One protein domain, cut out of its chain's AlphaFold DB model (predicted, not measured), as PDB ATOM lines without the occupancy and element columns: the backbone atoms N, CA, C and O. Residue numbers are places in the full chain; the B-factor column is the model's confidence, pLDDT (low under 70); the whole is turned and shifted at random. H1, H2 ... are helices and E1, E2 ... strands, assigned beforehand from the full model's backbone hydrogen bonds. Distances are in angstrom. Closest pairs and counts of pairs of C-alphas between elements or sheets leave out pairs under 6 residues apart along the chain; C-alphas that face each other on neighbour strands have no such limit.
ATOM      1  N   ASP A  48     196.502 163.038  65.344       87.81
ATOM      2  CA  ASP A  48     197.731 163.822  65.224       87.81
ATOM      3  C   ASP A  48     197.525 164.921  64.178       87.81
ATOM      4  O   ASP A  48     197.162 164.654  63.027       87.81
ATOM      5  N   VAL A  49     197.783 166.163  64.580       86.81
ATOM      6  CA  VAL A  49     197.784 167.321  63.699       86.81
ATOM      7  C   VAL A  49     199.224 167.698  63.378       86.81
ATOM      8  O   VAL A  49     199.852 168.538  64.026       86.81
ATOM      9  N   SER A  50     199.720 167.111  62.288       84.44
ATOM     10  CA  SER A  50     201.018 167.444  61.685       84.44
ATOM     11  C   SER A  50     202.227 167.288  62.618       84.44
ATOM     12  O   SER A  50     203.219 167.989  62.420       84.44
ATOM     13  N   ASP A  51     202.175 166.394  63.609       80.75
ATOM     14  CA  ASP A  51     203.213 166.182  64.631       80.75
ATOM     15  C   ASP A  51     203.467 167.437  65.498       80.75
ATOM     16  O   ASP A  51     204.536 167.598  66.087       80.75
ATOM     17  N   ILE A  52     202.497 168.366  65.553       81.50
ATOM     18  CA  ILE A  52     202.577 169.605  66.350       81.50
ATOM     19  C   ILE A  52     201.721 169.486  67.607       81.50
ATOM     20  O   ILE A  52     202.180 169.806  68.704       81.50
ATOM     21  N   PHE A  53     200.477 169.038  67.458       87.12
ATOM     22  CA  PHE A  53     199.554 168.852  68.569       87.12
ATOM     23  C   PHE A  53     198.596 167.702  68.289       87.12
ATOM     24  O   PHE A  53     198.418 167.273  67.151       87.12
ATOM     25  N   TYR A  54     197.964 167.223  69.353       90.12
ATOM     26  CA  TYR A  54     196.971 166.168  69.273       90.12
ATOM     27  C   TYR A  54     195.605 166.730  69.631       90.12
ATOM     28  O   TYR A  54     195.465 167.494  70.593       90.12
ATOM     29  N   GLN A  55     194.606 166.330  68.859       93.00
ATOM     30  CA  GLN A  55     193.232 166.770  69.030       93.00
ATOM     31  C   GLN A  55     192.317 165.589  69.335       93.00
ATOM     32  O   GLN A  55     192.606 164.442  68.994       93.00
ATOM     33  N   SER A  56     191.195 165.888  69.970       94.62
ATOM     34  CA  SER A  56     190.137 164.946  70.303       94.62
ATOM     35  C   SER A  56     188.787 165.572  69.979       94.62
ATOM     36  O   SER A  56     188.675 166.795  69.913       94.62
ATOM     37  N   SER A  57     187.743 164.758  69.835       95.44
ATOM     38  CA  SER A  57     186.384 165.278  69.669       95.44
ATOM     39  C   SER A  57     185.602 165.217  70.980       95.44
ATOM     40  O   SER A  57     185.626 164.210  71.693       95.44
ATOM     41  N   ILE A  58     184.876 166.292  71.282       97.31
ATOM     42  CA  ILE A  58     183.889 166.343  72.366       97.31
ATOM     43  C   ILE A  58     182.541 166.792  71.812       97.31
ATOM     44  O   ILE A  58     182.486 167.496  70.807       97.31
ATOM     45  N   MET A  59     181.453 166.453  72.498       97.75
ATOM     46  CA  MET A  59     180.155 167.084  72.256       97.75
ATOM     47  C   MET A  59     179.771 167.952  73.445       97.75
ATOM     48  O   MET A  59     179.846 167.499  74.581       97.75
ATOM     49  N   ALA A  60     179.315 169.172  73.197       97.56
ATOM     50  CA  ALA A  60     178.759 170.057  74.211       97.56
ATOM     51  C   ALA A  60     177.369 170.501  73.759       97.56
ATOM     52  O   ALA A  60     177.216 171.125  72.709       97.56
ATOM     53  N   GLY A  61     176.334 170.137  74.519       97.19
ATOM     54  CA  GLY A  61     174.954 170.523  74.201       97.19
ATOM     55  C   GLY A  61     174.511 170.088  72.798       97.19
ATOM     56  O   GLY A  61     173.800 170.824  72.117       97.19
ATOM     57  N   GLY A  62     174.983 168.929  72.330       96.94
ATOM     58  CA  GLY A  62     174.677 168.386  71.002       96.94
ATOM     59  C   GLY A  62     175.542 168.902  69.844       96.94
ATOM     60  O   GLY A  62     175.449 168.340  68.758       96.94
ATOM     61  N   ALA A  63     176.393 169.910  70.053       97.25
ATOM     62  CA  ALA A  63     177.359 170.369  69.052       97.25
ATOM     63  C   ALA A  63     178.716 169.675  69.255       97.25
ATOM     64  O   ALA A  63     179.176 169.557  70.389       97.25
ATOM     65  N   GLU A  64     179.337 169.199  68.175       96.50
ATOM     66  CA  GLU A  64     180.656 168.553  68.203       96.50
ATOM     67  C   GLU A  64     181.773 169.577  67.988       96.50
ATOM     68  O   GLU A  64     181.683 170.416  67.096       96.50
ATOM     69  N   PHE A  65     182.829 169.485  68.794       96.00
ATOM     70  CA  PHE A  65     184.001 170.354  68.755       96.00
ATOM     71  C   PHE A  65     185.270 169.509  68.664       96.00
ATOM     72  O   PHE A  65     185.394 168.491  69.350       96.00
ATOM     73  N   GLN A  66     186.231 169.964  67.863       95.31
ATOM     74  CA  GLN A  66     187.613 169.487  67.903       95.31
ATOM     75  C   GLN A  66     188.383 170.288  68.949       95.31
ATOM     76  O   GLN A  66     188.366 171.520  68.910       95.31
ATOM     77  N   VAL A  67     189.029 169.600  69.890       95.25
ATOM     78  CA  VAL A  67     189.729 170.221  71.016       95.25
ATOM     79  C   VAL A  67     191.152 169.702  71.165       95.25
ATOM     80  O   VAL A  67     191.388 168.495  71.097       95.25
ATOM     81  N   GLN A  68     192.098 170.601  71.432       94.31
ATOM     82  CA  GLN A  68     193.457 170.239  71.844       94.31
ATOM     83  C   GLN A  68     193.493 169.852  73.336       94.31
ATOM     84  O   GLN A  68     192.783 170.440  74.150       94.31
ATOM     85  N   LEU A  69     194.338 168.890  73.723       92.38
ATOM     86  CA  LEU A  69     194.557 168.495  75.126       92.38
ATOM     87  C   LEU A  69     195.801 169.204  75.699       92.38
ATOM     88  O   LEU A  69     196.912 168.777  75.396       92.38
ATOM     89  N   ASP A  70     195.648 170.270  76.498       87.69
ATOM     90  CA  ASP A  70     196.821 171.085  76.916       87.69
ATOM     91  C   ASP A  70     196.701 171.814  78.283       87.69
ATOM     92  O   ASP A  70     197.665 171.876  79.040       87.69
ATOM     93  N   SER A  71     195.526 172.323  78.684       87.44
ATOM     94  CA  SER A  71     195.408 173.246  79.844       87.44
ATOM     95  C   SER A  71     194.672 172.650  81.059       87.44
ATOM     96  O   SER A  71     194.651 171.432  81.220       87.44
ATOM     97  N   SER A  72     194.090 173.475  81.940       92.12
ATOM     98  CA  SER A  72     193.161 173.049  83.008       92.12
ATOM     99  C   SER A  72     191.698 173.417  82.743       92.12
ATOM    100  O   SER A  72     190.808 172.832  83.361       92.12
ATOM    101  N   ASP A  73     191.447 174.353  81.835       95.75
ATOM    102  CA  ASP A  73     190.120 174.874  81.518       95.75
ATOM    103  C   ASP A  73     189.582 174.255  80.224       95.75
ATOM    104  O   ASP A  73     190.350 173.833  79.358       95.75
ATOM    105  N   LEU A  74     188.255 174.214  80.087       96.88
ATOM    106  CA  LEU A  74     187.589 173.907  78.825       96.88
ATOM    107  C   LEU A  74     187.061 175.205  78.219       96.88
ATOM    108  O   LEU A  74     186.192 175.845  78.807       96.88
ATOM    109  N   TRP A  75     187.530 175.563  77.029       96.75
ATOM    110  CA  TRP A  75     186.933 176.636  76.234       96.75
ATOM    111  C   TRP A  75     186.619 176.143  74.829       96.75
ATOM    112  O   TRP A  75     187.313 175.272  74.304       96.75
ATOM    113  N   LEU A  76     185.553 176.693  74.247       96.69
ATOM    114  CA  LEU A  76     185.053 176.317  72.926       96.69
ATOM    115  C   LEU A  76     184.776 177.568  72.100       96.69
ATOM    116  O   LEU A  76     184.163 178.520  72.596       96.69
ATOM    117  N   ASP A  77     185.199 177.541  70.840       95.88
ATOM    118  CA  ASP A  77     184.850 178.561  69.864       95.88
ATOM    119  C   ASP A  77     183.395 178.388  69.436       95.88
ATOM    120  O   ASP A  77     183.017 177.440  68.748       95.88
ATOM    121  N   THR A  78     182.564 179.325  69.882       95.81
ATOM    122  CA  THR A  78     181.110 179.281  69.690       95.81
ATOM    123  C   THR A  78     180.609 180.228  68.604       95.81
ATOM    124  O   THR A  78     179.402 180.460  68.502       95.81
ATOM    125  N   GLU A  79     181.507 180.778  67.776       94.38
ATOM    126  CA  GLU A  79     181.113 181.671  66.678       94.38
ATOM    127  C   GLU A  79     180.185 180.955  65.690       94.38
ATOM    128  O   GLU A  79     179.088 181.437  65.394       94.38
ATOM    129  N   ASN A  80     180.596 179.762  65.252       93.12
ATOM    130  CA  ASN A  80     179.905 178.987  64.219       93.12
ATOM    131  C   ASN A  80     179.170 177.752  64.766       93.12
ATOM    132  O   ASN A  80     178.316 177.189  64.082       93.12
ATOM    133  N   LEU A  81     179.467 177.339  66.001       93.50
ATOM    134  CA  LEU A  81     178.888 176.164  66.649       93.50
ATOM    135  C   LEU A  81     178.284 176.565  67.991       93.50
ATOM    136  O   LEU A  81     178.982 177.007  68.898       93.50
ATOM    137  N   LYS A  82     176.966 176.409  68.134       94.00
ATOM    138  CA  LYS A  82     176.249 176.813  69.349       94.00
ATOM    139  C   LYS A  82     175.724 175.587  70.086       94.00
ATOM    140  O   LYS A  82     174.794 174.949  69.588       94.00
ATOM    141  N   PRO A  83     176.274 175.265  71.269       95.56
ATOM    142  CA  PRO A  83     175.699 174.262  72.150       95.56
ATOM    143  C   PRO A  83     174.247 174.612  72.484       95.56
ATOM    144  O   PRO A  83     173.930 175.754  72.819       95.56
ATOM    145  N   SER A  84     173.356 173.631  72.386       95.88
ATOM    146  CA  SER A  84     171.964 173.765  72.817       95.88
ATOM    147  C   SER A  84     171.814 173.444  74.306       95.88
ATOM    148  O   SER A  84     172.704 172.853  74.921       95.88
ATOM    149  N   SER A  85     170.681 173.833  74.898       94.94
ATOM    150  CA  SER A  85     170.335 173.507  76.294       94.94
ATOM    151  C   SER A  85     171.378 173.954  77.329       94.94
ATOM    152  O   SER A  85     171.545 173.326  78.372       94.94
ATOM    153  N   THR A  86     172.086 175.050  77.055       96.69
ATOM    154  CA  THR A  86     173.068 175.622  77.981       96.69
ATOM    155  C   THR A  86     172.391 176.411  79.092       96.69
ATOM    156  O   THR A  86     171.490 177.212  78.833       96.69
ATOM    157  N   ARG A  87     172.902 176.280  80.315       97.44
ATOM    158  CA  ARG A  87     172.608 177.201  81.416       97.44
ATOM    159  C   ARG A  87     173.755 178.193  81.593       97.44
ATOM    160  O   ARG A  87     174.891 177.774  81.784       97.44
ATOM    161  N   ASP A  88     173.451 179.486  81.570       97.06
ATOM    162  CA  ASP A  88     174.431 180.533  81.873       97.06
ATOM    163  C   ASP A  88     174.747 180.570  83.379       97.06
ATOM    164  O   ASP A  88     173.851 180.468  84.226       97.06
ATOM    165  N   THR A  89     176.031 180.689  83.710       97.31
ATOM    166  CA  THR A  89     176.507 180.875  85.087       97.31
ATOM    167  C   THR A  89     176.362 182.314  85.578       97.31
ATOM    168  O   THR A  89     176.385 182.548  86.786       97.31
ATOM    169  N   GLY A  90     176.226 183.280  84.666       97.12
ATOM    170  CA  GLY A  90     176.300 184.709  84.962       97.12
ATOM    171  C   GLY A  90     177.721 185.203  85.255       97.12
ATOM    172  O   GLY A  90     177.890 186.362  85.627       97.12
ATOM    173  N   VAL A  91     178.739 184.347  85.103       96.94
ATOM    174  CA  VAL A  91     180.148 184.678  85.337       96.94
ATOM    175  C   VAL A  91     180.904 184.605  84.018       96.94
ATOM    176  O   VAL A  91     180.919 183.573  83.347       96.94
ATOM    177  N   ALA A  92     181.541 185.711  83.644       96.38
ATOM    178  CA  ALA A  92     182.510 185.717  82.558       96.38
ATOM    179  C   ALA A  92     183.858 185.218  83.082       96.38
ATOM    180  O   ALA A  92     184.300 185.633  84.152       96.38
ATOM    181  N   THR A  93     184.509 184.350  82.319       94.25
ATOM    182  CA  THR A  93     185.821 183.787  82.645       94.25
ATOM    183  C   THR A  93     186.713 183.817  81.403       94.25
ATOM    184  O   THR A  93     186.255 184.127  80.296       94.25
ATOM    185  N   GLY A  94     188.002 183.539  81.571       93.62
ATOM    186  CA  GLY A  94     188.909 183.455  80.442       93.62
ATOM    187  C   GLY A  94     190.303 182.948  80.774       93.62
ATOM    188  O   GLY A  94     190.791 183.085  81.890       93.62
ATOM    189  N   VAL A  95     190.966 182.401  79.760       93.25
ATOM    190  CA  VAL A  95     192.350 181.927  79.816       93.25
ATOM    191  C   VAL A  95     193.216 182.844  78.968       93.25
ATOM    192  O   VAL A  95     192.950 183.048  77.785       93.25
ATOM    193  N   LYS A  96     194.273 183.397  79.566       91.75
ATOM    194  CA  LYS A  96     195.254 184.235  78.871       91.75
ATOM    195  C   LYS A  96     196.506 183.433  78.535       91.75
ATOM    196  O   LYS A  96     197.124 182.847  79.420       91.75
ATOM    197  N   TYR A  97     196.922 183.488  77.277       87.94
ATOM    198  CA  TYR A  97     198.090 182.779  76.763       87.94
ATOM    199  C   TYR A  97     199.348 183.651  76.743       87.94
ATOM    200  O   TYR A  97     199.293 184.885  76.767       87.94
ATOM    201  N   ALA A  98     200.515 183.002  76.664       88.31
ATOM    202  CA  ALA A  98     201.817 183.673  76.630       88.31
ATOM    203  C   ALA A  98     201.984 184.605  75.413       88.31
ATOM    204  O   ALA A  98     202.603 185.664  75.517       88.31
ATOM    205  N   ASN A  99     201.369 184.262  74.278       86.56
ATOM    206  CA  ASN A  99     201.319 185.087  73.064       86.56
ATOM    207  C   ASN A  99     200.322 186.267  73.162       86.56
ATOM    208  O   ASN A  99     200.101 186.962  72.174       86.56
ATOM    209  N   ARG A 100     199.750 186.514  74.352       89.19
ATOM    210  CA  ARG A 100     198.760 187.558  74.669       89.19
ATOM    211  C   ARG A 100     197.372 187.350  74.070       89.19
ATOM    212  O   ARG A 100     196.523 188.217  74.283       89.19
ATOM    213  N   THR A 101     197.114 186.244  73.376       89.62
ATOM    214  CA  THR A 101     195.739 185.891  73.018       89.62
ATOM    215  C   THR A 101     194.978 185.473  74.276       89.62
ATOM    216  O   THR A 101     195.569 185.121  75.306       89.62
ATOM    217  N   VAL A 102     193.655 185.591  74.230       92.44
ATOM    218  CA  VAL A 102     192.785 185.300  75.370       92.44
ATOM    219  C   VAL A 102     191.590 184.525  74.864       92.44
ATOM    220  O   VAL A 102     190.933 184.993  73.940       92.44
ATOM    221  N   ALA A 103     191.295 183.384  75.480       94.62
ATOM    222  CA  ALA A 103     190.018 182.718  75.307       94.62
ATOM    223  C   ALA A 103     189.074 183.166  76.417       94.62
ATOM    224  O   ALA A 103     189.280 182.787  77.562       94.62
ATOM    225  N   GLN A 104     188.093 184.012  76.109       95.56
ATOM    226  CA  GLN A 104     187.212 184.617  77.111       95.56
ATOM    227  C   GLN A 104     185.757 184.650  76.660       95.56
ATOM    228  O   GLN A 104     185.470 184.783  75.471       95.56
ATOM    229  N   GLY A 105     184.853 184.612  77.633       96.19
ATOM    230  CA  GLY A 105     183.423 184.764  77.414       96.19
ATOM    231  C   GLY A 105     182.600 184.267  78.602       96.19
ATOM    232  O   GLY A 105     183.155 184.039  79.682       96.19
ATOM    233  N   PRO A 106     181.272 184.138  78.449       96.81
ATOM    234  CA  PRO A 106     180.422 183.619  79.512       96.81
ATOM    235  C   PRO A 106     180.720 182.141  79.793       96.81
ATOM    236  O   PRO A 106     180.959 181.351  78.876       96.81
ATOM    237  N   GLY A 107     180.667 181.758  81.069       97.44
ATOM    238  CA  GLY A 107     180.662 180.359  81.482       97.44
ATOM    239  C   GLY A 107     179.296 179.729  81.221       97.44
ATOM    240  O   GLY A 107     178.310 180.125  81.847       97.44
ATOM    241  N   LEU A 108     179.230 178.730  80.342       97.69
ATOM    242  CA  LEU A 108     177.996 178.019  80.004       97.69
ATOM    243  C   LEU A 108     178.064 176.566  80.474       97.69
ATOM    244  O   LEU A 108     179.101 175.921  80.358       97.69
ATOM    245  N   ILE A 109     176.948 176.038  80.977       97.69
ATOM    246  CA  ILE A 109     176.823 174.654  81.450       97.69
ATOM    247  C   ILE A 109     175.879 173.876  80.525       97.69
ATOM    248  O   ILE A 109     174.659 173.964  80.693       97.69
ATOM    249  N   PRO A 110     176.414 173.125  79.556       97.50
ATOM    250  CA  PRO A 110     175.712 172.042  78.886       97.50
ATOM    251  C   PRO A 110     176.062 170.680  79.507       97.50
ATOM    252  O   PRO A 110     176.955 170.559  80.355       97.50
ATOM    253  N   ASP A 111     175.409 169.636  79.006       98.00
ATOM    254  CA  ASP A 111     175.968 168.289  79.067       98.00
ATOM    255  C   ASP A 111     177.145 168.189  78.090       98.00
ATOM    256  O   ASP A 111     177.015 168.520  76.904       98.00
ATOM    257  N   VAL A 112     178.297 167.758  78.606       97.62
ATOM    258  CA  VAL A 112     179.520 167.542  77.829       97.62
ATOM    259  C   VAL A 112     179.795 166.049  77.745       97.62
ATOM    260  O   VAL A 112     179.972 165.386  78.771       97.62
ATOM    261  N   THR A 113     179.860 165.530  76.523       97.25
ATOM    262  CA  THR A 113     180.241 164.154  76.219       97.25
ATOM    263  C   THR A 113     181.687 164.105  75.735       97.25
ATOM    264  O   THR A 113     182.042 164.749  74.750       97.25
ATOM    265  N   PHE A 114     182.513 163.302  76.404       95.62
ATOM    266  CA  PHE A 114     183.887 163.011  76.004       95.62
ATOM    267  C   PHE A 114     184.122 161.500  76.019       95.62
ATOM    268  O   PHE A 114     184.101 160.850  77.070       95.62
ATOM    269  N   GLY A 115     184.290 160.920  74.830       93.56
ATOM    270  CA  GLY A 115     184.231 159.474  74.644       93.56
ATOM    271  C   GLY A 115     182.904 158.895  75.139       93.56
ATOM    272  O   GLY A 115     181.835 159.314  74.704       93.56
ATOM    273  N   LYS A 116     182.963 157.937  76.072       92.00
ATOM    274  CA  LYS A 116     181.769 157.308  76.671       92.00
ATOM    275  C   LYS A 116     181.160 158.091  77.841       92.00
ATOM    276  O   LYS A 116     180.126 157.688  78.368       92.00
ATOM    277  N   PHE A 117     181.820 159.148  78.309       94.06
ATOM    278  CA  PHE A 117     181.426 159.855  79.524       94.06
ATOM    279  C   PHE A 117     180.596 161.075  79.173       94.06
ATOM    280  O   PHE A 117     180.999 161.844  78.311       94.06
ATOM    281  N   THR A 118     179.471 161.272  79.860       96.12
ATOM    282  CA  THR A 118     178.657 162.486  79.740       96.12
ATOM    283  C   THR A 118     178.437 163.072  81.122       96.12
ATOM    284  O   THR A 118     177.935 162.379  82.008       96.12
ATOM    285  N   VAL A 119     178.840 164.326  81.319       95.69
ATOM    286  CA  VAL A 119     178.676 165.042  82.590       95.69
ATOM    287  C   VAL A 119     178.282 166.501  82.339       95.69
ATOM    288  O   VAL A 119     178.806 167.117  81.409       95.69
ATOM    289  N   PRO A 120     177.435 167.107  83.190       97.06
ATOM    290  CA  PRO A 120     177.236 168.549  83.168       97.06
ATOM    291  C   PRO A 120     178.550 169.245  83.528       97.06
ATOM    292  O   PRO A 120     179.105 169.013  84.609       97.06
ATOM    293  N   HIS A 121     179.068 170.116  82.670       96.94
ATOM    294  CA  HIS A 121     180.344 170.796  82.902       96.94
ATOM    295  C   HIS A 121     180.312 172.214  82.355       96.94
ATOM    296  O   HIS A 121     179.631 172.478  81.375       96.94
ATOM    297  N   VAL A 122     180.991 173.132  83.040       97.31
ATOM    298  CA  VAL A 122     181.087 174.508  82.561       97.31
ATOM    299  C   VAL A 122     182.191 174.596  81.512       97.31
ATOM    300  O   VAL A 122     183.246 173.994  81.683       97.31
ATOM    301  N   PHE A 123     181.964 175.358  80.452       97.38
ATOM    302  CA  PHE A 123     183.010 175.748  79.516       97.38
ATOM    303  C   PHE A 123     182.969 177.256  79.279       97.38
ATOM    304  O   PHE A 123     181.929 177.895  79.463       97.38
ATOM    305  N   ILE A 124     184.097 177.819  78.855       97.44
ATOM    306  CA  ILE A 124     184.199 179.215  78.429       97.44
ATOM    307  C   ILE A 124     183.694 179.308  76.986       97.44
ATOM    308  O   ILE A 124     184.337 178.787  76.071       97.44
ATOM    309  N   ALA A 125     182.544 179.946  76.774       97.00
ATOM    310  CA  ALA A 125     182.003 180.164  75.437       97.00
ATOM    311  C   ALA A 125     182.698 181.353  74.787       97.00
ATOM    312  O   ALA A 125     182.435 182.501  75.132       97.00
ATOM    313  N   ALA A 126     183.608 181.069  73.866       95.69
ATOM    314  CA  ALA A 126     184.636 182.016  73.491       95.69
ATOM    315  C   ALA A 126     184.622 182.227  71.962       95.69
ATOM    316  O   ALA A 126     185.416 181.620  71.250       95.69
ATOM    317  N   PRO A 127     183.651 182.997  71.432       93.88
ATOM    318  CA  PRO A 127     183.405 183.103  69.994       93.88
ATOM    319  C   PRO A 127     184.457 183.953  69.269       93.88
ATOM    320  O   PRO A 127     184.805 185.038  69.737       93.88
ATOM    321  N   GLY A 128     184.892 183.495  68.092       82.06
ATOM    322  CA  GLY A 128     185.635 184.301  67.113       82.06
ATOM    323  C   GLY A 128     187.046 184.651  67.567       82.06
ATOM    324  O   GLY A 128     187.558 185.746  67.319       82.06
ATOM    325  N   LEU A 129     187.661 183.744  68.320       68.38
ATOM    326  CA  LEU A 129     188.950 183.986  68.939       68.38
ATOM    327  C   LEU A 129     190.115 183.771  67.982       68.38
ATOM    328  O   LEU A 129     190.228 182.733  67.346       68.38
ATOM    329  N   ASN A 130     191.116 184.647  68.081       68.06
ATOM    330  CA  ASN A 130     192.460 184.432  67.523       68.06
ATOM    331  C   ASN A 130     193.282 183.360  68.284       68.06
ATOM    332  O   ASN A 130     194.512 183.377  68.230       68.06
ATOM    333  N   VAL A 131     192.642 182.510  69.093       71.44
ATOM    334  CA  VAL A 131     193.311 181.455  69.879       71.44
ATOM    335  C   VAL A 131     193.275 180.117  69.135       71.44
ATOM    336  O   VAL A 131     194.133 179.274  69.381       71.44
ATOM    337  N   THR A 132     192.327 179.937  68.213       71.12
ATOM    338  CA  THR A 132     192.223 178.734  67.386       71.12
ATOM    339  C   THR A 132     193.321 178.713  66.314       71.12
ATOM    340  O   THR A 132     193.635 179.715  65.667       71.12
ATOM    341  N   HIS A 133     193.937 177.551  66.140       71.56
ATOM    342  CA  HIS A 133     194.853 177.194  65.067       71.56
ATOM    343  C   HIS A 133     194.113 176.430  63.965       71.56
ATOM    344  O   HIS A 133     194.183 175.208  63.911       71.56
ATOM    345  N   ASN A 134     193.498 177.154  63.024       70.19
ATOM    346  CA  ASN A 134     192.931 176.717  61.730       70.19
ATOM    347  C   ASN A 134     191.934 175.529  61.696       70.19
ATOM    348  O   ASN A 134     191.116 175.493  60.780       70.19
ATOM    349  N   ILE A 135     191.991 174.556  62.605       80.25
ATOM    350  CA  ILE A 135     191.188 173.330  62.607       80.25
ATOM    351  C   ILE A 135     190.655 172.954  63.995       80.25
ATOM    352  O   ILE A 135     189.682 172.206  64.074       80.25
ATOM    353  N   ASP A 136     191.260 173.446  65.077       86.25
ATOM    354  CA  ASP A 136     190.717 173.284  66.419       86.25
ATOM    355  C   ASP A 136     189.628 174.332  66.680       86.25
ATOM    356  O   ASP A 136     189.634 175.460  66.195       86.25
ATOM    357  N   THR A 137     188.646 173.918  67.463       94.56
ATOM    358  CA  THR A 137     187.480 174.726  67.846       94.56
ATOM    359  C   THR A 137     187.398 174.856  69.363       94.56
ATOM    360  O   THR A 137     186.340 175.135  69.922       94.56
ATOM    361  N   GLY A 138     188.506 174.597  70.055       95.19
ATOM    362  CA  GLY A 138     188.556 174.604  71.503       95.19
ATOM    363  C   GLY A 138     189.782 173.919  72.075       95.19
ATOM    364  O   GLY A 138     190.634 173.378  71.369       95.19
ATOM    365  N   LEU A 139     189.829 173.894  73.398       95.06
ATOM    366  CA  LEU A 139     190.885 173.249  74.157       95.06
ATOM    367  C   LEU A 139     190.272 172.617  75.397       95.06
ATOM    368  O   LEU A 139     189.529 173.268  76.129       95.06
ATOM    369  N   LEU A 140     190.594 171.350  75.630       96.12
ATOM    370  CA  LEU A 140     190.179 170.596  76.797       96.12
ATOM    371  C   LEU A 140     191.314 170.512  77.816       96.12
ATOM    372  O   LEU A 140     192.398 169.984  77.554       96.12
ATOM    373  N   GLY A 141     191.030 171.008  79.014       94.38
ATOM    374  CA  GLY A 141     191.951 170.926  80.124       94.38
ATOM    375  C   GLY A 141     192.129 169.507  80.668       94.38
ATOM    376  O   GLY A 141     191.168 168.861  81.091       94.38
ATOM    377  N   VAL A 142     193.380 169.047  80.709       93.44
ATOM    378  CA  VAL A 142     193.803 167.771  81.309       93.44
ATOM    379  C   VAL A 142     194.583 167.947  82.617       93.44
ATOM    380  O   VAL A 142     194.891 166.972  83.302       93.44
ATOM    381  N   SER A 143     194.890 169.192  82.978       89.31
ATOM    382  CA  SER A 143     195.689 169.553  84.145       89.31
ATOM    383  C   SER A 143     194.850 169.667  85.432       89.31
ATOM    384  O   SER A 143     193.614 169.700  85.394       89.31
ATOM    385  N   PRO A 144     195.496 169.703  86.616       87.06
ATOM    386  CA  PRO A 144     194.791 169.754  87.891       87.06
ATOM    387  C   PRO A 144     193.879 170.988  88.055       87.06
ATOM    388  O   PRO A 144     194.207 172.069  87.553       87.06
ATOM    389  N   PRO A 145     192.798 170.891  88.861       85.88
ATOM    390  CA  PRO A 145     191.853 171.995  89.069       85.88
ATOM    391  C   PRO A 145     192.456 173.278  89.645       85.88
ATOM    392  O   PRO A 145     191.916 174.353  89.443       85.88
ATOM    393  N   LYS A 146     193.592 173.197  90.346       90.06
ATOM    394  CA  LYS A 146     194.243 174.377  90.944       90.06
ATOM    395  C   LYS A 146     194.802 175.363  89.926       90.06
ATOM    396  O   LYS A 146     195.101 176.489  90.296       90.06
ATOM    397  N   LEU A 147     194.969 174.921  88.684       91.44
ATOM    398  CA  LEU A 147     195.433 175.754  87.580       91.44
ATOM    399  C   LEU A 147     194.269 176.200  86.675       91.44
ATOM    400  O   LEU A 147     194.517 176.861  85.676       91.44
ATOM    401  N   SER A 148     193.025 175.820  87.000       94.94
ATOM    402  CA  SER A 148     191.825 176.202  86.251       94.94
ATOM    403  C   SER A 148     191.340 177.576  86.702       94.94
ATOM    404  O   SER A 148     190.946 177.752  87.863       94.94
ATOM    405  N   GLN A 149     191.336 178.538  85.782       95.19
ATOM    406  CA  GLN A 149     190.790 179.866  86.051       95.19
ATOM    407  C   GLN A 149     189.274 179.787  86.261       95.19
ATOM    408  O   GLN A 149     188.742 180.416  87.171       95.19
ATOM    409  N   THR A 150     188.584 178.924  85.512       94.94
ATOM    410  CA  THR A 150     187.138 178.723  85.644       94.94
ATOM    411  C   THR A 150     186.775 178.134  87.007       94.94
ATOM    412  O   THR A 150     185.775 178.525  87.611       94.94
ATOM    413  N   THR A 151     187.590 177.209  87.535       95.00
ATOM    414  CA  THR A 151     187.411 176.695  88.903       95.00
ATOM    415  C   THR A 151     187.540 177.829  89.918       95.00
ATOM    416  O   THR A 151     186.712 177.928  90.823       95.00
ATOM    417  N   TYR A 152     188.552 178.688  89.766       95.56
ATOM    418  CA  TYR A 152     188.780 179.817  90.665       95.56
ATOM    419  C   TYR A 152     187.637 180.843  90.621       95.56
ATOM    420  O   TYR A 152     187.152 181.257  91.673       95.56
ATOM    421  N   ASP A 153     187.168 181.206  89.427       95.44
ATOM    422  CA  ASP A 153     186.121 182.217  89.235       95.44
ATOM    423  C   ASP A 153     184.761 181.758  89.784       95.44
ATOM    424  O   ASP A 153     183.980 182.563  90.293       95.44
ATOM    425  N   LEU A 154     184.471 180.453  89.727       94.81
ATOM    426  CA  LEU A 154     183.183 179.900  90.152       94.81
ATOM    427  C   LEU A 154     183.146 179.427  91.609       94.81
ATOM    428  O   LEU A 154     182.055 179.119  92.097       94.81
ATOM    429  N   GLN A 155     184.280 179.374  92.318       95.00
ATOM    430  CA  GLN A 155     184.375 178.761  93.654       95.00
ATOM    431  C   GLN A 155     183.449 179.394  94.710       95.00
ATOM    432  O   GLN A 155     183.044 178.719  95.653       95.00
ATOM    433  N   SER A 156     183.103 180.675  94.554       93.06
ATOM    434  CA  SER A 156     182.231 181.434  95.464       93.06
ATOM    435  C   SER A 156     180.787 181.559  94.967       93.06
ATOM    436  O   SER A 156     179.990 182.298  95.543       93.06
ATOM    437  N   THR A 157     180.432 180.848  93.896       94.56
ATOM    438  CA  THR A 157     179.110 180.912  93.264       94.56
ATOM    439  C   THR A 157     178.300 179.644  93.527       94.56
ATOM    440  O   THR A 157     178.829 178.618  93.956       94.56
ATOM    441  N   ALA A 158     177.012 179.661  93.170       93.62
ATOM    442  CA  ALA A 158     176.174 178.457  93.167       93.62
ATOM    443  C   ALA A 158     176.660 177.365  92.184       93.62
ATOM    444  O   ALA A 158     176.152 176.246  92.207       93.62
ATOM    445  N   PHE A 159     177.642 177.676  91.330       93.25
ATOM    446  CA  PHE A 159     178.194 176.799  90.301       93.25
ATOM    447  C   PHE A 159     179.590 176.262  90.650       93.25
ATOM    448  O   PHE A 159     180.258 175.712  89.777       93.25
ATOM    449  N   ALA A 160     180.040 176.366  91.906       87.69
ATOM    450  CA  ALA A 160     181.362 175.893  92.330       87.69
ATOM    451  C   ALA A 160     181.625 174.419  91.961       87.69
ATOM    452  O   ALA A 160     182.682 174.080  91.431       87.69
ATOM    453  N   PHE A 161     180.632 173.539  92.148       83.31
ATOM    454  CA  PHE A 161     180.727 172.139  91.713       83.31
ATOM    455  C   PHE A 161     180.829 172.018  90.186       83.31
ATOM    456  O   PHE A 161     181.495 171.124  89.657       83.31
ATOM    457  N   ASN A 162     180.184 172.931  89.453       88.75
ATOM    458  CA  ASN A 162     180.231 172.939  88.002       88.75
ATOM    459  C   ASN A 162     181.595 173.355  87.447       88.75
ATOM    460  O   ASN A 162     181.965 172.823  86.398       88.75
ATOM    461  N   GLY A 163     182.322 174.199  88.188       81.88
ATOM    462  CA  GLY A 163     183.656 174.702  87.868       81.88
ATOM    463  C   GLY A 163     184.801 173.702  88.008       81.88
ATOM    464  O   GLY A 163     185.890 173.995  87.529       81.88
ATOM    465  N   ALA A 164     184.596 172.526  88.614       92.94
ATOM    466  CA  ALA A 164     185.610 171.466  88.621       92.94
ATOM    467  C   ALA A 164     185.944 171.010  87.188       92.94
ATOM    468  O   ALA A 164     185.036 170.924  86.358       92.94
ATOM    469  N   THR A 165     187.216 170.678  86.915       94.88
ATOM    470  CA  THR A 165     187.691 170.270  85.575       94.88
ATOM    471  C   THR A 165     186.910 169.076  85.021       94.88
ATOM    472  O   THR A 165     186.454 168.218  85.785       94.88
ATOM    473  N   LEU A 166     186.774 168.990  83.690       95.62
ATOM    474  CA  LEU A 166     186.003 167.922  83.044       95.62
ATOM    475  C   LEU A 166     186.508 166.536  83.461       95.62
ATOM    476  O   LEU A 166     185.720 165.694  83.888       95.62
ATOM    477  N   LEU A 167     187.827 166.321  83.412       94.06
ATOM    478  CA  LEU A 167     188.430 165.062  83.850       94.06
ATOM    479  C   LEU A 167     188.177 164.788  85.333       94.06
ATOM    480  O   LEU A 167     187.847 163.661  85.687       94.06
ATOM    481  N   GLY A 168     188.277 165.803  86.198       92.31
ATOM    482  CA  GLY A 168     187.979 165.649  87.622       92.31
ATOM    483  C   GLY A 168     186.554 165.145  87.859       92.31
ATOM    484  O   GLY A 168     186.340 164.254  88.679       92.31
ATOM    485  N   LYS A 169     185.587 165.647  87.084       93.19
ATOM    486  CA  LYS A 169     184.200 165.171  87.132       93.19
ATOM    487  C   LYS A 169     184.040 163.760  86.599       93.19
ATOM    488  O   LYS A 169     183.399 162.948  87.256       93.19
ATOM    489  N   ILE A 170     184.623 163.459  85.441       93.81
ATOM    490  CA  ILE A 170     184.562 162.119  84.846       93.81
ATOM    491  C   ILE A 170     185.114 161.083  85.831       93.81
ATOM    492  O   ILE A 170     184.446 160.093  86.123       93.81
ATOM    493  N   LEU A 171     186.279 161.346  86.419       91.31
ATOM    494  CA  LEU A 171     186.897 160.450  87.396       91.31
ATOM    495  C   LEU A 171     186.054 160.311  88.672       91.31
ATOM    496  O   LEU A 171     185.942 159.220  89.221       91.31
ATOM    497  N   ALA A 172     185.375 161.378  89.106       89.94
ATOM    498  CA  ALA A 172     184.455 161.314  90.241       89.94
ATOM    499  C   ALA A 172     183.205 160.446  89.978       89.94
ATOM    500  O   ALA A 172     182.612 159.945  90.932       89.94
ATOM    501  N   THR A 173     182.811 160.226  88.715       89.88
ATOM    502  CA  THR A 173     181.689 159.320  88.384       89.88
ATOM    503  C   THR A 173     182.052 157.837  88.480       89.88
ATOM    504  O   THR A 173     181.164 156.998  88.633       89.88
ATOM    505  N   SER A 174     183.342 157.494  88.436       84.38
ATOM    506  CA  SER A 174     183.823 156.112  88.320       84.38
ATOM    507  C   SER A 174     184.463 155.619  89.620       84.38
ATOM    508  O   SER A 174     185.625 155.233  89.653       84.38
ATOM    509  N   VAL A 175     183.687 155.589  90.711       82.06
ATOM    510  CA  VAL A 175     184.180 155.267  92.073       82.06
ATOM    511  C   VAL A 175     184.836 153.886  92.231       82.06
ATOM    512  O   VAL A 175     185.537 153.655  93.213       82.06
ATOM    513  N   ASN A 176     184.607 152.967  91.290       84.62
ATOM    514  CA  ASN A 176     185.155 151.606  91.310       84.62
ATOM    515  C   ASN A 176     186.302 151.395  90.311       84.62
ATOM    516  O   ASN A 176     186.839 150.290  90.228       84.62
ATOM    517  N   GLU A 177     186.649 152.415  89.529       81.25
ATOM    518  CA  GLU A 177     187.741 152.360  88.564       81.25
ATOM    519  C   GLU A 177     188.960 153.119  89.106       81.25
ATOM    520  O   GLU A 177     188.894 153.869  90.082       81.25
ATOM    521  N   LEU A 178     190.121 152.885  88.504       82.12
ATOM    522  CA  LEU A 178     191.330 153.606  88.879       82.12
ATOM    523  C   LEU A 178     191.293 155.021  88.284       82.12
ATOM    524  O   LEU A 178     190.972 155.209  87.113       82.12
ATOM    525  N   ASN A 179     191.691 156.013  89.079       85.94
ATOM    526  CA  ASN A 179     191.711 157.413  88.656       85.94
ATOM    527  C   ASN A 179     193.033 157.765  87.970       85.94
ATOM    528  O   ASN A 179     193.944 158.288  88.607       85.94
ATOM    529  N   TYR A 180     193.153 157.436  86.686       84.81
ATOM    530  CA  TYR A 180     194.258 157.871  85.836       84.81
ATOM    531  C   TYR A 180     193.786 158.082  84.396       84.81
ATOM    532  O   TYR A 180     192.729 157.597  83.989       84.81
ATOM    533  N   ILE A 181     194.605 158.799  83.632       88.00
ATOM    534  CA  ILE A 181     194.498 158.920  82.179       88.00
ATOM    535  C   ILE A 181     195.805 158.438  81.559       88.00
ATOM    536  O   ILE A 181     196.835 158.537  82.221       88.00
ATOM    537  N   THR A 182     195.791 157.946  80.323       87.25
ATOM    538  CA  THR A 182     197.030 157.624  79.590       87.25
ATOM    539  C   THR A 182     197.011 158.214  78.187       87.25
ATOM    540  O   THR A 182     195.938 158.446  77.629       87.25
ATOM    541  N   PHE A 183     198.206 158.450  77.638       87.69
ATOM    542  CA  PHE A 183     198.411 158.985  76.297       87.69
ATOM    543  C   PHE A 183     199.407 158.107  75.542       87.69
ATOM    544  O   PHE A 183     200.603 158.120  75.808       87.69
ATOM    545  N   GLN A 184     198.939 157.372  74.551       85.88
ATOM    546  CA  GLN A 184     199.808 156.817  73.528       85.88
ATOM    547  C   GLN A 184     199.807 157.790  72.358       85.88
ATOM    548  O   GLN A 184     198.749 158.043  71.790       85.88
ATOM    549  N   LEU A 185     200.970 158.336  72.015       86.38
ATOM    550  CA  LEU A 185     201.098 159.343  70.970       86.38
ATOM    551  C   LEU A 185     201.775 158.711  69.755       86.38
ATOM    552  O   LEU A 185     202.922 158.269  69.821       86.38
ATOM    553  N   SER A 186     201.067 158.651  68.632       83.25
ATOM    554  CA  SER A 186     201.685 158.213  67.379       83.25
ATOM    555  C   SER A 186     202.677 159.273  66.897       83.25
ATOM    556  O   SER A 186     202.365 160.464  66.925       83.25
ATOM    557  N   ARG A 187     203.865 158.844  66.454       72.56
ATOM    558  CA  ARG A 187     204.894 159.707  65.858       72.56
ATOM    559  C   ARG A 187     205.472 159.060  64.605       72.56
ATOM    560  O   ARG A 187     206.630 158.648  64.559       72.56
ATOM    561  N   SER A 188     204.665 158.952  63.553       67.38
ATOM    562  CA  SER A 188     205.123 158.379  62.282       67.38
ATOM    563  C   SER A 188     205.250 159.428  61.179       67.38
ATOM    564  O   SER A 188     204.383 159.568  60.316       67.38
ATOM    565  N   LYS A 189     206.395 160.124  61.152       62.75
ATOM    566  CA  LYS A 189     206.742 161.073  60.072       62.75
ATOM    567  C   LYS A 189     206.803 160.414  58.692       62.75
ATOM    568  O   LYS A 189     206.545 161.063  57.683       62.75
ATOM    569  N   SER A 190     207.175 159.135  58.641       62.12
ATOM    570  CA  SER A 190     207.420 158.406  57.393       62.12
ATOM    571  C   SER A 190     206.157 157.815  56.769       62.12
ATOM    572  O   SER A 190     206.105 157.689  55.549       62.12
ATOM    573  N   LEU A 191     205.142 157.472  57.570       60.84
ATOM    574  CA  LEU A 191     203.950 156.770  57.081       60.84
ATOM    575  C   LEU A 191     202.730 157.677  56.882       60.84
ATOM    576  O   LEU A 191     201.705 157.187  56.417       60.84
ATOM    577  N   ARG A 192     202.822 158.980  57.206       62.28
ATOM    578  CA  ARG A 192     201.680 159.923  57.186       62.28
ATOM    579  C   ARG A 192     200.444 159.366  57.910       62.28
ATOM    580  O   ARG A 192     199.314 159.624  57.505       62.28
ATOM    581  N   ILE A 193     200.661 158.564  58.952       63.16
ATOM    582  CA  ILE A 193     199.569 158.028  59.760       63.16
ATOM    583  C   ILE A 193     199.018 159.196  60.573       63.16
ATOM    584  O   ILE A 193     199.718 159.730  61.422       63.16
ATOM    585  N   THR A 194     197.771 159.579  60.306       65.50
ATOM    586  CA  THR A 194     197.053 160.647  61.025       65.50
ATOM    587  C   THR A 194     196.392 160.159  62.316       65.50
ATOM    588  O   THR A 194     195.841 160.958  63.074       65.50
ATOM    589  N   SER A 195     196.438 158.848  62.588       75.06
ATOM    590  CA  SER A 195     196.019 158.299  63.878       75.06
ATOM    591  C   SER A 195     196.892 158.912  64.966       75.06
ATOM    592  O   SER A 195     198.105 158.720  64.953       75.06
ATOM    593  N   GLY A 196     196.276 159.645  65.893       78.31
ATOM    594  CA  GLY A 196     196.970 160.342  66.979       78.31
ATOM    595  C   GLY A 196     197.528 159.404  68.037       78.31
ATOM    596  O   GLY A 196     198.281 159.829  68.908       78.31
ATOM    597  N   GLY A 197     197.190 158.118  67.946       85.38
ATOM    598  CA  GLY A 197     197.408 157.120  68.977       85.38
ATOM    599  C   GLY A 197     196.151 156.940  69.822       85.38
ATOM    600  O   GLY A 197     195.038 156.974  69.298       85.38
ATOM    601  N   THR A 198     196.318 156.744  71.127       86.31
ATOM    602  CA  THR A 198     195.231 156.353  72.029       86.31
ATOM    603  C   THR A 198     195.229 157.227  73.272       86.31
ATOM    604  O   THR A 198     196.211 157.281  74.007       86.31
ATOM    605  N   PHE A 199     194.093 157.851  73.557       88.94
ATOM    606  CA  PHE A 199     193.826 158.471  74.849       88.94
ATOM    607  C   PHE A 199     192.904 157.561  75.666       88.94
ATOM    608  O   PHE A 199     191.947 157.007  75.125       88.94
ATOM    609  N   THR A 200     193.170 157.379  76.961       88.75
ATOM    610  CA  THR A 200     192.282 156.599  77.840       88.75
ATOM    611  C   THR A 200     192.006 157.314  79.155       88.75
ATOM    612  O   THR A 200     192.859 158.022  79.683       88.75
ATOM    613  N   ILE A 201     190.810 157.084  79.706       89.06
ATOM    614  CA  ILE A 201     190.407 157.504  81.054       89.06
ATOM    615  C   ILE A 201     189.913 156.269  81.792       89.06
ATOM    616  O   ILE A 201     189.000 155.608  81.293       89.06
ATOM    617  N   SER A 202     190.501 155.965  82.951       79.69
ATOM    618  CA  SER A 202     190.084 154.888  83.872       79.69
ATOM    619  C   SER A 202     189.957 153.478  83.275       79.69
ATOM    620  O   SER A 202     189.614 152.525  83.972       79.69
ATOM    621  N   ALA A 203     190.300 153.306  82.002       63.19
ATOM    622  CA  ALA A 203     190.313 152.029  81.326       63.19
ATOM    623  C   ALA A 203     191.633 151.316  81.617       63.19
ATOM    624  O   ALA A 203     192.687 151.951  81.642       63.19
ATOM    625  N   GLY A 204     191.561 149.995  81.818       53.84
ATOM    626  CA  GLY A 204     192.738 149.146  81.956       53.84
ATOM    627  C   GLY A 204     193.764 149.423  80.857       53.84
ATOM    628  O   GLY A 204     193.416 149.794  79.740       53.84
ATOM    629  N   PHE A 205     195.035 149.266  81.201       47.34
ATOM    630  CA  PHE A 205     196.162 149.515  80.316       47.34
ATOM    631  C   PHE A 205     196.035 148.718  79.007       47.34
ATOM    632  O   PHE A 205     196.182 147.495  78.995       47.34
ATOM    633  N   PHE A 206     195.750 149.411  77.903       47.97
ATOM    634  CA  PHE A 206     195.802 148.829  76.567       47.97
ATOM    635  C   PHE A 206     197.223 148.991  76.039       47.97
ATOM    636  O   PHE A 206     197.649 150.086  75.685       47.97
ATOM    637  N   VAL A 207     197.967 147.887  75.994       49.41
ATOM    638  CA  VAL A 207     199.220 147.833  75.241       49.41
ATOM    639  C   VAL A 207     198.824 147.734  73.774       49.41
ATOM    640  O   VAL A 207     198.367 146.674  73.336       49.41
ATOM    641  N   SER A 208     198.997 148.809  73.002       51.59
ATOM    642  CA  SER A 208     199.156 148.637  71.558       51.59
ATOM    643  C   SER A 208     200.340 147.697  71.377       51.59
ATOM    644  O   SER A 208     201.455 147.998  71.807       51.59
ATOM    645  N   LEU A 209     200.096 146.512  70.812       48.19
ATOM    646  CA  LEU A 209     201.163 145.627  70.360       48.19
ATOM    647  C   LEU A 209     201.786 146.310  69.145       48.19
ATOM    648  O   LEU A 209     201.462 145.940  68.018       48.19
ATOM    649  N   GLY A 210     202.580 147.357  69.392       44.47
ATOM    650  CA  GLY A 210     203.167 148.227  68.385       44.47
ATOM    651  C   GLY A 210     203.777 147.375  67.287       44.47
ATOM    652  O   GLY A 210     204.827 146.761  67.462       44.47
ATOM    653  N   ARG A 211     203.069 147.274  66.158       48.69
ATOM    654  CA  ARG A 211     203.568 146.551  64.984       48.69
ATOM    655  C   ARG A 211     204.571 147.398  64.208       48.69
ATOM    656  O   ARG A 211     205.268 146.853  63.361       48.69
ATOM    657  N   ASN A 212     204.666 148.695  64.513       54.69
ATOM    658  CA  ASN A 212     205.604 149.626  63.909       54.69
ATOM    659  C   ASN A 212     206.500 150.266  64.970       54.69
ATOM    660  O   ASN A 212     206.018 150.810  65.958       54.69
ATOM    661  N   ALA A 213     207.808 150.265  64.712       55.09
ATOM    662  CA  ALA A 213     208.849 150.861  65.554       55.09
ATOM    663  C   ALA A 213     208.815 152.410  65.616       55.09
ATOM    664  O   ALA A 213     209.827 153.032  65.919       55.09
ATOM    665  N   THR A 214     207.686 153.036  65.274       58.66
ATOM    666  CA  THR A 214     207.508 154.499  65.206       58.66
ATOM    667  C   THR A 214     206.411 155.008  66.145       58.66
ATOM    668  O   THR A 214     205.910 156.113  65.960       58.66
ATOM    669  N   GLU A 215     205.956 154.193  67.095       57.84
ATOM    670  CA  GLU A 215     204.999 154.615  68.120       57.84
ATOM    671  C   GLU A 215     205.766 154.948  69.405       57.84
ATOM    672  O   GLU A 215     206.465 154.090  69.941       57.84
ATOM    673  N   ASP A 216     205.630 156.183  69.899       56.78
ATOM    674  CA  ASP A 216     206.170 156.581  71.198       56.78
ATOM    675  C   ASP A 216     205.104 156.343  72.275       56.78
ATOM    676  O   ASP A 216     203.933 156.711  72.136       56.78
ATOM    677  N   PHE A 217     205.507 155.725  73.383       55.66
ATOM    678  CA  PHE A 217     204.600 155.412  74.476       55.66
ATOM    679  C   PHE A 217     204.826 156.355  75.660       55.66
ATOM    680  O   PHE A 217     205.925 156.430  76.214       55.66
ATOM    681  N   VAL A 218     203.787 157.087  76.075       55.22
ATOM    682  CA  VAL A 218     203.874 158.005  77.218       55.22
ATOM    683  C   VAL A 218     202.930 157.556  78.328       55.22
ATOM    684  O   VAL A 218     201.706 157.645  78.239       55.22
ATOM    685  N   LEU A 219     203.507 157.112  79.442       50.47
ATOM    686  CA  LEU A 219     202.738 156.818  80.644       50.47
ATOM    687  C   LEU A 219     202.695 158.044  81.546       50.47
ATOM    688  O   LEU A 219     203.581 158.289  82.366       50.47
ATOM    689  N   GLY A 220     201.612 158.803  81.412       46.50
ATOM    690  CA  GLY A 220     201.181 159.725  82.451       46.50
ATOM    691  C   GLY A 220     200.367 158.977  83.503       46.50
ATOM    692  O   GLY A 220     199.441 158.251  83.167       46.50
ATOM    693  N   THR A 221     200.667 159.166  84.784       41.31
ATOM    694  CA  THR A 221     199.702 158.893  85.859       41.31
ATOM    695  C   THR A 221     199.390 160.209  86.552       41.31
ATOM    696  O   THR A 221     200.261 160.783  87.207       41.31
ATOM    697  N   LEU A 222     198.153 160.694  86.431       45.16
ATOM    698  CA  LEU A 222     197.676 161.816  87.239       45.16
ATOM    699  C   LEU A 222     197.280 161.295  88.625       45.16
ATOM    700  O   LEU A 222     196.123 160.977  88.883       45.16
ATOM    701  N   SER A 223     198.250 161.186  89.529       37.28
ATOM    702  CA  SER A 223     197.948 161.051  90.955       37.28
ATOM    703  C   SER A 223     197.501 162.418  91.476       37.28
ATOM    704  O   SER A 223     198.288 163.363  91.501       37.28
ATOM    705  N   PHE A 224     196.238 162.552  91.877       37.03
ATOM    706  CA  PHE A 224     195.752 163.759  92.544       37.03
ATOM    707  C   PHE A 224     196.289 163.794  93.981       37.03
ATOM    708  O   PHE A 224     195.872 162.993  94.814       37.03
ATOM    709  N   VAL A 225     197.194 164.732  94.271       28.25
ATOM    710  CA  VAL A 225     197.594 165.096  95.638       28.25
ATOM    711  C   VAL A 225     196.988 166.454  95.994       28.25
ATOM    712  O   VAL A 225     197.116 167.450  95.275       28.25
ATOM    713  N   GLN A 240     203.878 160.422  95.896       41.19
ATOM    714  CA  GLN A 240     204.559 159.873  94.713       41.19
ATOM    715  C   GLN A 240     203.924 160.393  93.412       41.19
ATOM    716  O   GLN A 240     202.884 159.911  92.963       41.19
ATOM    717  N   HIS A 241     204.594 161.360  92.784       41.16
ATOM    718  CA  HIS A 241     204.429 161.691  91.370       41.16
ATOM    719  C   HIS A 241     205.579 161.032  90.600       41.16
ATOM    720  O   HIS A 241     206.744 161.254  90.928       41.16
ATOM    721  N   ARG A 242     205.284 160.206  89.591       46.62
ATOM    722  CA  ARG A 242     206.316 159.618  88.728       46.62
ATOM    723  C   ARG A 242     205.809 159.594  87.288       46.62
ATOM    724  O   ARG A 242     204.791 158.976  87.003       46.62
ATOM    725  N   HIS A 243     206.480 160.340  86.418       43.88
ATOM    726  CA  HIS A 243     206.197 160.387  84.984       43.88
ATOM    727  C   HIS A 243     207.132 159.393  84.298       43.88
ATOM    728  O   HIS A 243     208.328 159.401  84.589       43.88
ATOM    729  N   PHE A 244     206.602 158.555  83.408       49.69
ATOM    730  CA  PHE A 244     207.399 157.590  82.658       49.69
ATOM    731  C   PHE A 244     207.331 157.906  81.170       49.69
ATOM    732  O   PHE A 244     206.263 157.895  80.557       49.69
ATOM    733  N   PHE A 245     208.500 158.173  80.600       46.69
ATOM    734  CA  PHE A 245     208.695 158.315  79.166       46.69
ATOM    735  C   PHE A 245     209.605 157.175  78.730       46.69
ATOM    736  O   PHE A 245     210.742 157.089  79.191       46.69
ATOM    737  N   THR A 246     209.119 156.294  77.863       53.59
ATOM    738  CA  THR A 246     209.960 155.266  77.254       53.59
ATOM    739  C   THR A 246     209.481 154.991  75.840       53.59
ATOM    740  O   THR A 246     208.291 154.851  75.578       53.59
ATOM    741  N   THR A 247     210.425 154.918  74.912       51.12
ATOM    742  CA  THR A 247     210.168 154.492  73.533       51.12
ATOM    743  C   THR A 247     210.212 152.964  73.401       51.12
ATOM    744  O   THR A 247     209.904 152.421  72.348       51.12
ATOM    745  N   ASP A 248     210.607 152.253  74.464       64.25
ATOM    746  CA  ASP A 248     210.647 150.794  74.529       64.25
ATOM    747  C   ASP A 248     209.440 150.257  75.308       64.25
ATOM    748  O   ASP A 248     209.359 150.347  76.539       64.25
ATOM    749  N   VAL A 249     208.515 149.652  74.560       57.69
ATOM    750  CA  VAL A 249     207.281 149.031  75.060       57.69
ATOM    751  C   VAL A 249     207.568 147.937  76.093       57.69
ATOM    752  O   VAL A 249     206.813 147.784  77.054       57.69
ATOM    753  N   SER A 250     208.652 147.173  75.924       60.25
ATOM    754  CA  SER A 250     208.989 146.074  76.833       60.25
ATOM    755  C   SER A 250     209.457 146.592  78.196       60.25
ATOM    756  O   SER A 250     208.989 146.117  79.236       60.25
ATOM    757  N   THR A 251     210.278 147.644  78.190       67.25
ATOM    758  CA  THR A 251     210.694 148.363  79.398       67.25
ATOM    759  C   THR A 251     209.480 148.994  80.092       67.25
ATOM    760  O   THR A 251     209.292 148.770  81.289       67.25
ATOM    761  N   ALA A 252     208.588 149.653  79.336       62.31
ATOM    762  CA  ALA A 252     207.362 150.269  79.861       62.31
ATOM    763  C   ALA A 252     206.497 149.282  80.655       62.31
ATOM    764  O   ALA A 252     206.002 149.600  81.736       62.31
ATOM    765  N   HIS A 253     206.332 148.070  80.118       58.66
ATOM    766  CA  HIS A 253     205.518 147.026  80.731       58.66
ATOM    767  C   HIS A 253     206.113 146.561  82.063       58.66
ATOM    768  O   HIS A 253     205.417 146.519  83.074       58.66
ATOM    769  N   SER A 254     207.416 146.266  82.080       68.94
ATOM    770  CA  SER A 254     208.092 145.767  83.282       68.94
ATOM    771  C   SER A 254     208.127 146.800  84.414       68.94
ATOM    772  O   SER A 254     207.934 146.459  85.586       68.94
ATOM    773  N   GLU A 255     208.307 148.079  84.073       71.81
ATOM    774  CA  GLU A 255     208.271 149.172  85.040       71.81
ATOM    775  C   GLU A 255     206.851 149.388  85.566       71.81
ATOM    776  O   GLU A 255     206.661 149.512  86.778       71.81
ATOM    777  N   PHE A 256     205.840 149.359  84.694       66.00
ATOM    778  CA  PHE A 256     204.446 149.507  85.105       66.00
ATOM    779  C   PHE A 256     203.981 148.369  86.015       66.00
ATOM    780  O   PHE A 256     203.374 148.638  87.051       66.00
ATOM    781  N   ASP A 257     204.300 147.117  85.688       72.12
ATOM    782  CA  ASP A 257     203.990 145.964  86.538       72.12
ATOM    783  C   ASP A 257     204.636 146.105  87.916       72.12
ATOM    784  O   ASP A 257     203.992 145.877  88.945       72.12
ATOM    785  N   THR A 258     205.889 146.565  87.946       75.31
ATOM    786  CA  THR A 258     206.617 146.833  89.189       75.31
ATOM    787  C   THR A 258     205.917 147.911  90.018       75.31
ATOM    788  O   THR A 258     205.725 147.735  91.222       75.31
ATOM    789  N   LEU A 259     205.478 149.008  89.400       71.56
ATOM    790  CA  LEU A 259     204.761 150.090  90.085       71.56
ATOM    791  C   LEU A 259     203.365 149.672  90.536       71.56
ATOM    792  O   LEU A 259     202.935 150.035  91.630       71.56
ATOM    793  N   CYS A 260     202.652 148.898  89.721       71.56
ATOM    794  CA  CYS A 260     201.361 148.332  90.084       71.56
ATOM    795  C   CYS A 260     201.498 147.407  91.289       71.56
ATOM    796  O   CYS A 260     200.705 147.510  92.225       71.56
ATOM    797  N   ALA A 261     202.523 146.553  91.308       72.81
ATOM    798  CA  ALA A 261     202.839 145.716  92.457       72.81
ATOM    799  C   ALA A 261     203.166 146.571  93.691       72.81
ATOM    800  O   ALA A 261     202.568 146.358  94.744       72.81
ATOM    801  N   GLN A 262     204.017 147.594  93.556       78.06
ATOM    802  CA  GLN A 262     204.352 148.525  94.642       78.06
ATOM    803  C   GLN A 262     203.116 149.245  95.193       78.06
ATOM    804  O   GLN A 262     202.918 149.291  96.408       78.06
ATOM    805  N   ARG A 263     202.243 149.762  94.322       70.88
ATOM    806  CA  ARG A 263     201.002 150.435  94.719       70.88
ATOM    807  C   ARG A 263     200.037 149.468  95.392       70.88
ATOM    808  O   ARG A 263     199.466 149.810  96.423       70.88
ATOM    809  N   LYS A 264     199.871 148.259  94.851       73.25
ATOM    810  CA  LYS A 264     199.036 147.216  95.458       73.25
ATOM    811  C   LYS A 264     199.530 146.883  96.863       73.25
ATOM    812  O   LYS A 264     198.731 146.909  97.789       73.25
ATOM    813  N   THR A 265     200.835 146.681  97.037       76.25
ATOM    814  CA  THR A 265     201.459 146.463  98.350       76.25
ATOM    815  C   THR A 265     201.270 147.648  99.288       76.25
ATOM    816  O   THR A 265     200.955 147.445 100.458       76.25
ATOM    817  N   SER A 266     201.389 148.880  98.787       71.94
ATOM    818  CA  SER A 266     201.137 150.090  99.575       71.94
ATOM    819  C   SER A 266     199.682 150.205 100.037       71.94
ATOM    820  O   SER A 266     199.442 150.756 101.105       71.94
ATOM    821  N   ILE A 267     198.720 149.720  99.246       66.56
ATOM    822  CA  ILE A 267     197.289 149.771  99.580       66.56
ATOM    823  C   ILE A 267     196.902 148.631 100.527       66.56
ATOM    824  O   ILE A 267     196.159 148.854 101.477       66.56
ATOM    825  N   THR A 268     197.376 147.406 100.283       77.81
ATOM    826  CA  THR A 268     196.962 146.224 101.061       77.81
ATOM    827  C   THR A 268     197.843 145.954 102.280       77.81
ATOM    828  O   THR A 268     197.529 145.066 103.072       77.81
ATOM    829  N   GLY A 269     198.969 146.662 102.426       81.56
ATOM    830  CA  GLY A 269     199.945 146.442 103.499       81.56
ATOM    831  C   GLY A 269     200.621 145.067 103.453       81.56
ATOM    832  O   GLY A 269     201.258 144.658 104.418       81.56
TER     833      GLY A 269
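Overview. This is residues 48 to 225 and 240 to 269 of the 308 residues of an uncharacterized protein of Rickenella mellea (UniProt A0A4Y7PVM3). Two lobes stand side by side: a larger one like a barrel that is not fully closed, and a smaller one made of a nearly flat sheet of four strands, E10 E9 E11 E12, with the long helix H3 reaching past it. In the larger lobe the curled sheet E6 E5 E1 E2 E8 and the small sheet E3 E4 E7 together make the wall, with E7 and E8 only near each other; H1 packs on E3, H2 sits on the curled sheet at the side of the other lobe, and residues 260 to 269, mostly of H3, stick out. The printed part has 208 residues, with twelve named strands and three named helices in the order E1 to E8, H1, H2, E9 to E12, H3; the five-stranded sheet is mixed, the other two are antiparallel. The class is mixed, helices and strands, with under half of the residues in named elements. The whole is compact, with a radius of gyration of the C-alphas of 18.2 A and spans of 50 by 48 by 31 A.

Along the chain. E1, residues 53 to 60, begins at C-alpha 53 (199.554, 168.852, 68.569) and is 21.6 A long. E2 is residues 63 to 69, 18.3 A. E3, residues 87 to 96, is 23.8 A long and bends by 79 degrees at residue 90; E4, residues 102 to 109, is 20.1 A long and bends by 62 degrees at residue 106. Four short strands follow: E5, residues 111 to 114, E6, 117 to 120, E7, 123 to 125, and E8, 138 to 140. H1 is residues 149 to 154 and H2 residues 166 to 173. E9, residues 181 to 186, is 16.5 A long and starts at C-alpha 181 (194.498, 158.920, 82.179). E10 is residues 197 to 201, E11 residues 215 to 219 and E12 residues 244 to 246. H3, residues 249 to 268, is 28.1 A long and ends at C-alpha 268 (196.962, 146.224, 101.061).

Arrangement. The sheet E6 E5 E1 E2 E8 is strongly twisted. The hairpin E1 and E2 is antiparallel at 148 degrees, with N 56 and O 67 at 2.8 A; E2 and E8 are parallel, with N 140 and O 68 at 2.8 A. E5 is antiparallel to E1, N 113 to O 59 at 2.8 A, and to E6, N 114 to O 117 at 2.8 A. E6 runs on into E7 at 66 degrees. The hairpin E3 and E4 has N 95 and O 103 at 2.8 A, and E4 and E7 have N 123 and O 108 at 2.9 A. H1 is on the sheet E3 E4 E7 at a height of 7.8 A; the C-alphas of Thr 93 and Thr 150 are the closest of E3 and H1, at 6.0 A. H2 is on the five-stranded sheet at a height of 8.8 A and runs across the strands, at 78 degrees to E5 on the local plane. H2 only just grazes the sheet E10 E9 E11 E12, with residues 167 to 171. In that sheet the hairpin E9 and E10 has N 184 and O 198 at 2.8 A, E9 and E11 have N 185 and O 216 at 3.4 A, and E11 and E12 have N 219 and O 244 at 3.1 A. H3 only grazes it with residues 249 to 256; the closest C-alphas of E12 and H3, those of Thr 246 and Ala 252, are 6.2 A apart. In H1, H2 and H3 every O i to N i+4 pair is within hydrogen-bond range.

Size, cuts and confidence. The two C-alphas farthest apart, those of Asn 80 and Gly 269, are 54.8 A apart. Residues 226 to 239 are not printed, and C-alphas 225 and 240 are 8.8 A apart across the cut. The long links are E2 to E3, E7 to E8, H1 to H2 and E10 to E11. The mean pLDDT of the printed part is 81.5; 49 residues are under 70, among them residues 203 to 225 and 240 to 254.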